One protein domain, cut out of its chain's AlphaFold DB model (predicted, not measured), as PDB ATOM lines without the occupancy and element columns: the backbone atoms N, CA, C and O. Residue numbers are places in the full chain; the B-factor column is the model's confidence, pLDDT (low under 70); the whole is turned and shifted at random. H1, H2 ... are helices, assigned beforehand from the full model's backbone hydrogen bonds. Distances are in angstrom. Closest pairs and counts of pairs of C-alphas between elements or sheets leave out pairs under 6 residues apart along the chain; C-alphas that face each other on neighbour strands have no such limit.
ATOM      1  N   GLU A 112      68.862 116.966 118.193       84.69
ATOM      2  CA  GLU A 112      69.997 116.054 118.347       84.69
ATOM      3  C   GLU A 112      71.340 116.800 118.305       84.69
ATOM      4  O   GLU A 112      71.399 117.997 118.036       84.69
ATOM      5  N   SER A 113      72.447 116.088 118.541       86.81
ATOM      6  CA  SER A 113      73.790 116.666 118.436       86.81
ATOM      7  C   SER A 113      74.052 117.250 117.045       86.81
ATOM      8  O   SER A 113      73.812 116.587 116.034       86.81
ATOM      9  N   TYR A 114      74.628 118.447 116.997       92.25
ATOM     10  CA  TYR A 114      74.965 119.134 115.756       92.25
ATOM     11  C   TYR A 114      76.368 119.736 115.795       92.25
ATOM     12  O   TYR A 114      76.978 119.924 116.845       92.25
ATOM     13  N   GLU A 115      76.877 120.066 114.611       94.06
ATOM     14  CA  GLU A 115      78.156 120.744 114.438       94.06
ATOM     15  C   GLU A 115      77.940 122.126 113.821       94.06
ATOM     16  O   GLU A 115      77.167 122.272 112.872       94.06
ATOM     17  N   ALA A 116      78.703 123.123 114.278       95.44
ATOM     18  CA  ALA A 116      78.680 124.486 113.735       95.44
ATOM     19  C   ALA A 116      78.821 124.522 112.201       95.44
ATOM     20  O   ALA A 116      78.176 125.318 111.522       95.44
ATOM     21  N   ALA A 117      79.646 123.627 111.643       95.62
ATOM     22  CA  ALA A 117      79.816 123.495 110.201       95.62
ATOM     23  C   ALA A 117      78.525 123.043 109.497       95.62
ATOM     24  O   ALA A 117      78.228 123.536 108.411       95.62
ATOM     25  N   GLY A 118      77.754 122.130 110.094       96.50
ATOM     26  CA  GLY A 118      76.465 121.694 109.556       96.50
ATOM     27  C   GLY A 118      75.446 122.832 109.530       96.50
ATOM     28  O   GLY A 118      74.807 123.053 108.503       96.50
ATOM     29  N   ILE A 119      75.366 123.608 110.614       97.31
ATOM     30  CA  ILE A 119      74.463 124.764 110.716       97.31
ATOM     31  C   ILE A 119      74.827 125.841 109.676       97.31
ATOM     32  O   ILE A 119      73.968 126.295 108.925       97.31
ATOM     33  N   GLU A 120      76.113 126.181 109.535       97.19
ATOM     34  CA  GLU A 120      76.566 127.172 108.545       97.19
ATOM     35  C   GLU A 120      76.315 126.722 107.098       97.19
ATOM     36  O   GLU A 120      75.894 127.517 106.258       97.19
ATOM     37  N   ASN A 121      76.560 125.446 106.776       96.88
ATOM     38  CA  ASN A 121      76.260 124.921 105.439       96.88
ATOM     39  C   ASN A 121      74.751 124.917 105.162       96.88
ATOM     40  O   ASN A 121      74.350 125.180 104.032       96.88
ATOM     41  N   THR A 122      73.929 124.669 106.183       96.81
ATOM     42  CA  THR A 122      72.466 124.743 106.079       96.81
ATOM     43  C   THR A 122      72.016 126.167 105.756       96.81
ATOM     44  O   THR A 122      71.298 126.370 104.778       96.81
ATOM     45  N   ARG A 123      72.529 127.169 106.487       97.00
ATOM     46  CA  ARG A 123      72.274 128.592 106.211       97.00
ATOM     47  C   ARG A 123      72.652 128.968 104.777       97.00
ATOM     48  O   ARG A 123      71.840 129.551 104.067       97.00
ATOM     49  N   LYS A 124      73.864 128.615 104.325       95.94
ATOM     50  CA  LYS A 124      74.325 128.896 102.950       95.94
ATOM     51  C   LYS A 124      73.422 128.272 101.896       95.94
ATOM     52  O   LYS A 124      73.083 128.924 100.913       95.94
ATOM     53  N   LEU A 125      73.045 127.015 102.110       95.81
ATOM     54  CA  LEU A 125      72.197 126.270 101.196       95.81
ATOM     55  C   LEU A 125      70.810 126.913 101.059       95.81
ATOM     56  O   LEU A 125      70.347 127.135  99.941       95.81
ATOM     57  N   LEU A 126      70.173 127.249 102.181       96.19
ATOM     58  CA  LEU A 126      68.865 127.901 102.178       96.19
ATOM     59  C   LEU A 126      68.941 129.323 101.613       96.19
ATOM     60  O   LEU A 126      68.078 129.692 100.818       96.19
ATOM     61  N   ASN A 127      69.995 130.084 101.942       96.50
ATOM     62  CA  ASN A 127      70.190 131.436 101.416       96.50
ATOM     63  C   ASN A 127      70.375 131.457  99.895       96.50
ATOM     64  O   ASN A 127      69.874 132.336  99.204       96.50
ATOM     65  N   TRP A 128      71.087 130.470  99.356       95.12
ATOM     66  CA  TRP A 128      71.191 130.300  97.913       95.12
ATOM     67  C   TRP A 128      69.830 129.986  97.294       95.12
ATOM     68  O   TRP A 128      69.413 130.674  96.368       95.12
ATOM     69  N   TYR A 129      69.106 129.004  97.834       95.44
ATOM     70  CA  TYR A 129      67.845 128.560  97.241       95.44
ATOM     71  C   TYR A 129      66.762 129.646  97.244       95.44
ATOM     72  O   TYR A 129      66.056 129.811  96.250       95.44
ATOM     73  N   ARG A 130      66.644 130.414  98.338       95.06
ATOM     74  CA  ARG A 130      65.662 131.510  98.454       95.06
ATOM     75  C   ARG A 130      65.908 132.657  97.472       95.06
ATOM     76  O   ARG A 130      64.967 133.373  97.158       95.06
ATOM     77  N   LYS A 131      67.150 132.836  97.011       94.62
ATOM     78  CA  LYS A 131      67.523 133.883  96.050       94.62
ATOM     79  C   LYS A 131      67.218 133.508  94.604       94.62
ATOM     80  O   LYS A 131      67.231 134.391  93.756       94.62
ATOM     81  N   LEU A 132      66.947 132.232  94.326       94.25
ATOM     82  CA  LEU A 132      66.588 131.786  92.987       94.25
ATOM     83  C   LEU A 132      65.143 132.169  92.664       94.25
ATOM     84  O   LEU A 132      64.206 131.798  93.380       94.25
ATOM     85  N   THR A 133      64.968 132.839  91.532       94.62
ATOM     86  CA  THR A 133      63.671 133.009  90.870       94.62
ATOM     87  C   THR A 133      63.107 131.662  90.415       94.62
ATOM     88  O   THR A 133      63.810 130.648  90.360       94.62
ATOM     89  N   VAL A 134      61.814 131.618  90.082       93.50
ATOM     90  CA  VAL A 134      61.180 130.386  89.583       93.50
ATOM     91  C   VAL A 134      61.844 129.939  88.278       93.50
ATOM     92  O   VAL A 134      62.145 128.760  88.102       93.50
ATOM     93  N   GLU A 135      62.157 130.890  87.402       93.69
ATOM     94  CA  GLU A 135      62.839 130.674  86.132       93.69
ATOM     95  C   GLU A 135      64.236 130.080  86.346       93.69
ATOM     96  O   GLU A 135      64.587 129.085  85.714       93.69
ATOM     97  N   GLU A 136      65.015 130.616  87.289       92.81
ATOM     98  CA  GLU A 136      66.330 130.062  87.631       92.81
ATOM     99  C   GLU A 136      66.218 128.655  88.224       92.81
ATOM    100  O   GLU A 136      67.012 127.779  87.865       92.81
ATOM    101  N   LYS A 137      65.204 128.389  89.061       94.62
ATOM    102  CA  LYS A 137      64.946 127.040  89.587       94.62
ATOM    103  C   LYS A 137      64.705 126.032  88.456       94.62
ATOM    104  O   LYS A 137      65.205 124.911  88.544       94.62
ATOM    105  N   HIS A 138      64.025 126.419  87.372       91.62
ATOM    106  CA  HIS A 138      63.826 125.558  86.193       91.62
ATOM    107  C   HIS A 138      65.125 125.236  85.439       91.62
ATOM    108  O   HIS A 138      65.189 124.221  84.745       91.62
ATOM    109  N   THR A 139      66.166 126.059  85.583       91.56
ATOM    110  CA  THR A 139      67.478 125.819  84.955       91.56
ATOM    111  C   THR A 139      68.405 124.927  85.782       91.56
ATOM    112  O   THR A 139      69.493 124.576  85.320       91.56
ATOM    113  N   LEU A 140      67.997 124.531  86.995       92.00
ATOM    114  CA  LEU A 140      68.815 123.688  87.862       92.00
ATOM    115  C   LEU A 140      69.103 122.329  87.197       92.00
ATOM    116  O   LEU A 140      68.203 121.701  86.635       92.00
ATOM    117  N   PRO A 141      70.341 121.808  87.286       91.69
ATOM    118  CA  PRO A 141      70.693 120.537  86.670       91.69
ATOM    119  C   PRO A 141      70.059 119.366  87.431       91.69
ATOM    120  O   PRO A 141      70.620 118.855  88.405       91.69
ATOM    121  N   ILE A 142      68.896 118.905  86.969       91.56
ATOM    122  CA  ILE A 142      68.209 117.735  87.521       91.56
ATOM    123  C   ILE A 142      68.757 116.456  86.877       91.56
ATOM    124  O   ILE A 142      68.764 116.284  85.658       91.56
ATOM    125  N   PHE A 143      69.219 115.516  87.702       88.25
ATOM    126  CA  PHE A 143      69.608 114.179  87.260       88.25
ATOM    127  C   PHE A 143      69.077 113.137  88.234       88.25
ATOM    128  O   PHE A 143      69.345 113.193  89.431       88.25
ATOM    129  N   GLY A 144      68.331 112.164  87.714       84.50
ATOM    130  CA  GLY A 144      67.677 111.173  88.560       84.50
ATOM    131  C   GLY A 144      66.623 111.781  89.488       84.50
ATOM    132  O   GLY A 144      66.494 111.322  90.618       84.50
ATOM    133  N   ASN A 145      65.923 112.823  89.016       88.69
ATOM    134  CA  ASN A 145      64.886 113.553  89.751       88.69
ATOM    135  C   ASN A 145      65.373 114.224  91.046       88.69
ATOM    136  O   ASN A 145      64.623 114.413  91.998       88.69
ATOM    137  N   LYS A 146      66.665 114.556  91.091       90.19
ATOM    138  CA  LYS A 146      67.294 115.329  92.161       90.19
ATOM    139  C   LYS A 146      68.243 116.354  91.568       90.19
ATOM    140  O   LYS A 146      68.811 116.127  90.495       90.19
ATOM    141  N   ILE A 147      68.450 117.456  92.280       91.62
ATOM    142  CA  ILE A 147      69.483 118.427  91.936       91.62
ATOM    143  C   ILE A 147      70.848 117.727  91.955       91.62
ATOM    144  O   ILE A 147      71.238 117.083  92.933       91.62
ATOM    145  N   SER A 148      71.602 117.875  90.869       88.75
ATOM    146  CA  SER A 148      72.928 117.292  90.716       88.75
ATOM    147  C   SER A 148      74.020 118.321  91.005       88.75
ATOM    148  O   SER A 148      74.468 119.027  90.107       88.75
ATOM    149  N   ILE A 149      74.507 118.351  92.252       85.38
ATOM    150  CA  ILE A 149      75.623 119.220  92.685       85.38
ATOM    151  C   ILE A 149      76.840 119.069  91.755       85.38
ATOM    152  O   ILE A 149      77.452 120.050  91.361       85.38
ATOM    153  N   GLY A 150      77.169 117.843  91.332       81.81
ATOM    154  CA  GLY A 150      78.323 117.594  90.456       81.81
ATOM    155  C   GLY A 150      78.183 118.120  89.022       81.81
ATOM    156  O   GLY A 150      79.157 118.070  88.279       81.81
ATOM    157  N   LYS A 151      76.992 118.576  88.619       85.75
ATOM    158  CA  LYS A 151      76.728 119.176  87.302       85.75
ATOM    159  C   LYS A 151      76.496 120.689  87.369       85.75
ATOM    160  O   LYS A 151      76.261 121.296  86.331       85.75
ATOM    161  N   MET A 152      76.525 121.279  88.563       87.12
ATOM    162  CA  MET A 152      76.481 122.730  88.741       87.12
ATOM    163  C   MET A 152      77.853 123.334  88.459       87.12
ATOM    164  O   MET A 152      78.876 122.687  88.701       87.12
ATOM    165  N   SER A 153      77.884 124.574  87.971       82.25
ATOM    166  CA  SER A 153      79.147 125.303  87.863       82.25
ATOM    167  C   SER A 153      79.675 125.669  89.263       82.25
ATOM    168  O   SER A 153      78.874 125.811  90.195       82.25
ATOM    169  N   PRO A 154      80.997 125.829  89.457       78.94
ATOM    170  CA  PRO A 154      81.568 126.215  90.748       78.94
ATOM    171  C   PRO A 154      80.964 127.491  91.346       78.94
ATOM    172  O   PRO A 154      80.832 127.596  92.562       78.94
ATOM    173  N   GLU A 155      80.559 128.432  90.495       78.75
ATOM    174  CA  GLU A 155      79.943 129.708  90.871       78.75
ATOM    175  C   GLU A 155      78.508 129.533  91.388       78.75
ATOM    176  O   GLU A 155      78.018 130.362  92.150       78.75
ATOM    177  N   GLN A 156      77.838 128.446  90.999       78.62
ATOM    178  CA  GLN A 156      76.469 128.120  91.398       78.62
ATOM    179  C   GLN A 156      76.403 127.205  92.625       78.62
ATOM    180  O   GLN A 156      75.308 126.941  93.115       78.62
ATOM    181  N   LEU A 157      77.539 126.688  93.109       82.62
ATOM    182  CA  LEU A 157      77.587 125.735  94.216       82.62
ATOM    183  C   LEU A 157      77.414 126.436  95.573       82.62
ATOM    184  O   LEU A 157      78.346 127.095  96.039       82.62
ATOM    185  N   PRO A 158      76.290 126.236  96.288       86.44
ATOM    186  CA  PRO A 158      76.117 126.838  97.610       86.44
ATOM    187  C   PRO A 158      76.965 126.163  98.692       86.44
ATOM    188  O   PRO A 158      77.341 126.785  99.687       86.44
ATOM    189  N   ILE A 159      77.241 124.867  98.513       91.75
ATOM    190  CA  ILE A 159      77.952 124.003  99.456       91.75
ATOM    191  C   ILE A 159      78.774 122.951  98.707       91.75
ATOM    192  O   ILE A 159      78.504 122.619  97.552       91.75
ATOM    193  N   LYS A 160      79.762 122.372  99.395       90.12
ATOM    194  CA  LYS A 160      80.501 121.208  98.896       90.12
ATOM    195  C   LYS A 160      79.683 119.932  99.073       90.12
ATOM    196  O   LYS A 160      78.889 119.817 100.007       90.12
ATOM    197  N   LYS A 161      79.938 118.925  98.233       88.19
ATOM    198  CA  LYS A 161      79.271 117.617  98.323       88.19
ATOM    199  C   LYS A 161      79.495 116.949  99.684       88.19
ATOM    200  O   LYS A 161      78.577 116.328 100.210       88.19
ATOM    201  N   GLU A 162      80.681 117.108 100.277       91.00
ATOM    202  CA  GLU A 162      80.986 116.558 101.606       91.00
ATOM    203  C   GLU A 162      80.083 117.116 102.720       91.00
ATOM    204  O   GLU A 162      79.876 116.434 103.723       91.00
ATOM    205  N   SER A 163      79.517 118.318 102.553       93.31
ATOM    206  CA  SER A 163      78.623 118.933 103.543       93.31
ATOM    207  C   SER A 163      77.322 118.146 103.729       93.31
ATOM    208  O   SER A 163      76.735 118.198 104.806       93.31
ATOM    209  N   LEU A 164      76.912 117.336 102.745       92.50
ATOM    210  CA  LEU A 164      75.757 116.437 102.861       92.50
ATOM    211  C   LEU A 164      75.971 115.299 103.872       92.50
ATOM    212  O   LEU A 164      75.076 114.484 104.060       92.50
ATOM    213  N   ARG A 165      77.137 115.190 104.524       93.56
ATOM    214  CA  ARG A 165      77.336 114.248 105.638       93.56
ATOM    215  C   ARG A 165      76.581 114.657 106.906       93.56
ATOM    216  O   ARG A 165      76.228 113.781 107.687       93.56
ATOM    217  N   PHE A 166      76.330 115.955 107.097       94.25
ATOM    218  CA  PHE A 166      75.613 116.483 108.257       94.25
ATOM    219  C   PHE A 166      74.101 116.291 108.080       94.25
ATOM    220  O   PHE A 166      73.570 116.638 107.025       94.25
ATOM    221  N   SER A 167      73.409 115.766 109.097       93.38
ATOM    222  CA  SER A 167      71.955 115.519 109.066       93.38
ATOM    223  C   SER A 167      71.164 116.782 108.727       93.38
ATOM    224  O   SER A 167      70.450 116.793 107.735       93.38
ATOM    225  N   VAL A 168      71.428 117.884 109.431       94.69
ATOM    226  CA  VAL A 168      70.774 119.188 109.199       94.69
ATOM    227  C   VAL A 168      70.884 119.694 107.757       94.69
ATOM    228  O   VAL A 168      69.940 120.264 107.217       94.69
ATOM    229  N   VAL A 169      72.017 119.435 107.092       95.69
ATOM    230  CA  VAL A 169      72.212 119.832 105.692       95.69
ATOM    231  C   VAL A 169      71.398 118.926 104.768       95.69
ATOM    232  O   VAL A 169      70.857 119.407 103.774       95.69
ATOM    233  N   LYS A 170      71.282 117.626 105.081       94.19
ATOM    234  CA  LYS A 170      70.408 116.705 104.336       94.19
ATOM    235  C   LYS A 170      68.942 117.101 104.469       94.19
ATOM    236  O   LYS A 170      68.250 117.082 103.459       94.19
ATOM    237  N   ASP A 171      68.503 117.498 105.660       94.38
ATOM    238  CA  ASP A 171      67.112 117.888 105.909       94.38
ATOM    239  C   ASP A 171      66.744 119.144 105.109       94.38
ATOM    240  O   ASP A 171      65.730 119.172 104.412       94.38
ATOM    241  N   ALA A 172      67.621 120.153 105.108       95.50
ATOM    242  CA  ALA A 172      67.454 121.339 104.269       95.50
ATOM    243  C   ALA A 172      67.500 121.009 102.769       95.50
ATOM    244  O   ALA A 172      66.746 121.572 101.973       95.50
ATOM    245  N   TRP A 173      68.354 120.066 102.365       95.19
ATOM    246  CA  TRP A 173      68.403 119.590 100.986       95.19
ATOM    247  C   TRP A 173      67.104 118.881 100.586       95.19
ATOM    248  O   TRP A 173      66.587 119.122  99.498       95.19
ATOM    249  N   GLU A 174      66.538 118.044 101.455       94.56
ATOM    250  CA  GLU A 174      65.255 117.376 101.224       94.56
ATOM    251  C   GLU A 174      64.092 118.372 101.177       94.56
ATOM    252  O   GLU A 174      63.238 118.261 100.299       94.56
ATOM    253  N   PHE A 175      64.092 119.381 102.054       95.38
ATOM    254  CA  PHE A 175      63.134 120.486 102.009       95.38
ATOM    255  C   PHE A 175      63.125 121.170 100.634       95.38
ATOM    256  O   PHE A 175      62.061 121.326 100.037       95.38
ATOM    257  N   ILE A 176      64.304 121.494 100.091       95.81
ATOM    258  CA  ILE A 176      64.431 122.076  98.747       95.81
ATOM    259  C   ILE A 176      63.829 121.148  97.687       95.81
ATOM    260  O   ILE A 176      63.099 121.607  96.814       95.81
ATOM    261  N   HIS A 177      64.089 119.840  97.759       95.12
ATOM    262  CA  HIS A 177      63.541 118.890  96.784       95.12
ATOM    263  C   HIS A 177      62.015 118.791  96.862       95.12
ATOM    264  O   HIS A 177      61.369 118.733  95.821       95.12
ATOM    265  N   LYS A 178      61.439 118.828  98.070       94.31
ATOM    266  CA  LYS A 178      59.980 118.860  98.265       94.31
ATOM    267  C   LYS A 178      59.356 120.133  97.699       94.31
ATOM    268  O   LYS A 178      58.285 120.075  97.101       94.31
ATOM    269  N   ASP A 179      60.017 121.278  97.859       95.31
ATOM    270  CA  ASP A 179      59.553 122.532  97.260       95.31
ATOM    271  C   ASP A 179      59.625 122.483  95.725       95.31
ATOM    272  O   ASP A 179      58.655 122.827  95.054       95.31
ATOM    273  N   LEU A 180      60.725 121.962  95.164       95.31
ATOM    274  CA  LEU A 180      60.885 121.747  93.721       95.31
ATOM    275  C   LEU A 180      59.843 120.778  93.133       95.31
ATOM    276  O   LEU A 180      59.382 120.974  92.008       95.31
ATOM    277  N   GLU A 181      59.467 119.741  93.881       93.88
ATOM    278  CA  GLU A 181      58.379 118.824  93.522       93.88
ATOM    279  C   GLU A 181      57.036 119.559  93.491       93.88
ATOM    280  O   GLU A 181      56.293 119.466  92.513       93.88
ATOM    281  N   LYS A 182      56.752 120.378  94.511       93.38
ATOM    282  CA  LYS A 182      55.517 121.168  94.605       93.38
ATOM    283  C   LYS A 182      55.348 122.153  93.444       93.38
ATOM    284  O   LYS A 182      54.222 122.371  93.001       93.38
ATOM    285  N   ILE A 183      56.438 122.741  92.949       92.69
ATOM    286  CA  ILE A 183      56.420 123.639  91.780       92.69
ATOM    287  C   ILE A 183      56.549 122.899  90.437       92.69
ATOM    288  O   ILE A 183      56.604 123.537  89.390       92.69
ATOM    289  N   GLY A 184      56.568 121.560  90.444       90.62
ATOM    290  CA  GLY A 184      56.526 120.728  89.238       90.62
ATOM    291  C   GLY A 184      57.854 120.590  88.488       90.62
ATOM    292  O   GLY A 184      57.861 120.142  87.344       90.62
ATOM    293  N   ILE A 185      58.980 120.964  89.103       92.25
ATOM    294  CA  ILE A 185      60.323 120.783  88.518       92.25
ATOM    295  C   ILE A 185      60.808 119.342  88.698       92.25
ATOM    296  O   ILE A 185      61.509 118.799  87.843       92.25
ATOM    297  N   ILE A 186      60.432 118.725  89.815       91.50
ATOM    298  CA  ILE A 186      60.723 117.333  90.151       91.50
ATOM    299  C   ILE A 186      59.418 116.540  90.037       91.50
ATOM    300  O   ILE A 186      58.383 116.969  90.535       91.50
ATOM    301  N   ASP A 187      59.459 115.389  89.364       87.56
ATOM    302  CA  ASP A 187      58.280 114.546  89.153       87.56
ATOM    303  C   ASP A 187      58.010 113.678  90.399       87.56
ATOM    304  O   ASP A 187      58.843 112.822  90.717       87.56
ATOM    305  N   PRO A 188      56.863 113.824  91.089       84.19
ATOM    306  CA  PRO A 188      56.527 113.007  92.260       84.19
ATOM    307  C   PRO A 188      56.383 111.511  91.936       84.19
ATOM    308  O   PRO A 188      56.501 110.664  92.819       84.19
ATOM    309  N   ASN A 189      56.140 111.159  90.669       83.81
ATOM    310  CA  ASN A 189      55.968 109.777  90.217       83.81
ATOM    311  C   ASN A 189      57.245 109.177  89.616       83.81
ATOM    312  O   ASN A 189      57.211 108.072  89.057       83.81
ATOM    313  N   TYR A 190      58.376 109.878  89.709       84.44
ATOM    314  CA  TYR A 190      59.627 109.390  89.157       84.44
ATOM    315  C   TYR A 190      60.067 108.091  89.833       84.44
ATOM    316  O   TYR A 190      60.219 108.016  91.051       84.44
ATOM    317  N   ARG A 191      60.374 107.079  89.017       77.12
ATOM    318  CA  ARG A 191      61.011 105.839  89.474       77.12
ATOM    319  C   ARG A 191      62.431 105.750  88.943       77.12
ATOM    320  O   ARG A 191      62.663 105.630  87.731       77.12
TER     321      ARG A 191
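This is residues 112 to 191 of the 370 residues of an uncharacterized protein of Psychrobacter sp. KH172YL61 (UniProt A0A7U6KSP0). Two long helices, H1 and H4, lie side by side, with short H3 near both. A long loop joins H3 to short H2, past one end. The 80 printed residues have four named helices, H1 to H4 in order, and no named strand: all helix, compact, radius of gyration of the C-alphas 12.6 A, spans 34 by 28 by 20 A.

Start at H1, residues 116 to 131; it touches H4, residues 167 to 182, the same way at a shallow tilt of 17 degrees, closest C-alphas 122 and 169, 4.9 A. H3, residues 161 to 165, is close but not clearly touching H4, closest C-alphas 164 and 170, 5.6 A. A tight link joins H1 to H2, residues 134 to 138. Every O i to N i+4 pair is within hydrogen-bond range in H2 and H4, 11 of 12 in H1, 0 of 1 in H3, with 2 of 2 to N i+3.

Find C-alpha 116 at (78.680, 124.486, 113.735); H1 runs 22.9 A. H4 runs 22.6 A to C-alpha 182 at (55.517, 121.168, 94.605).

The printed part has no cut; no printed residue is under 70 in pLDDT.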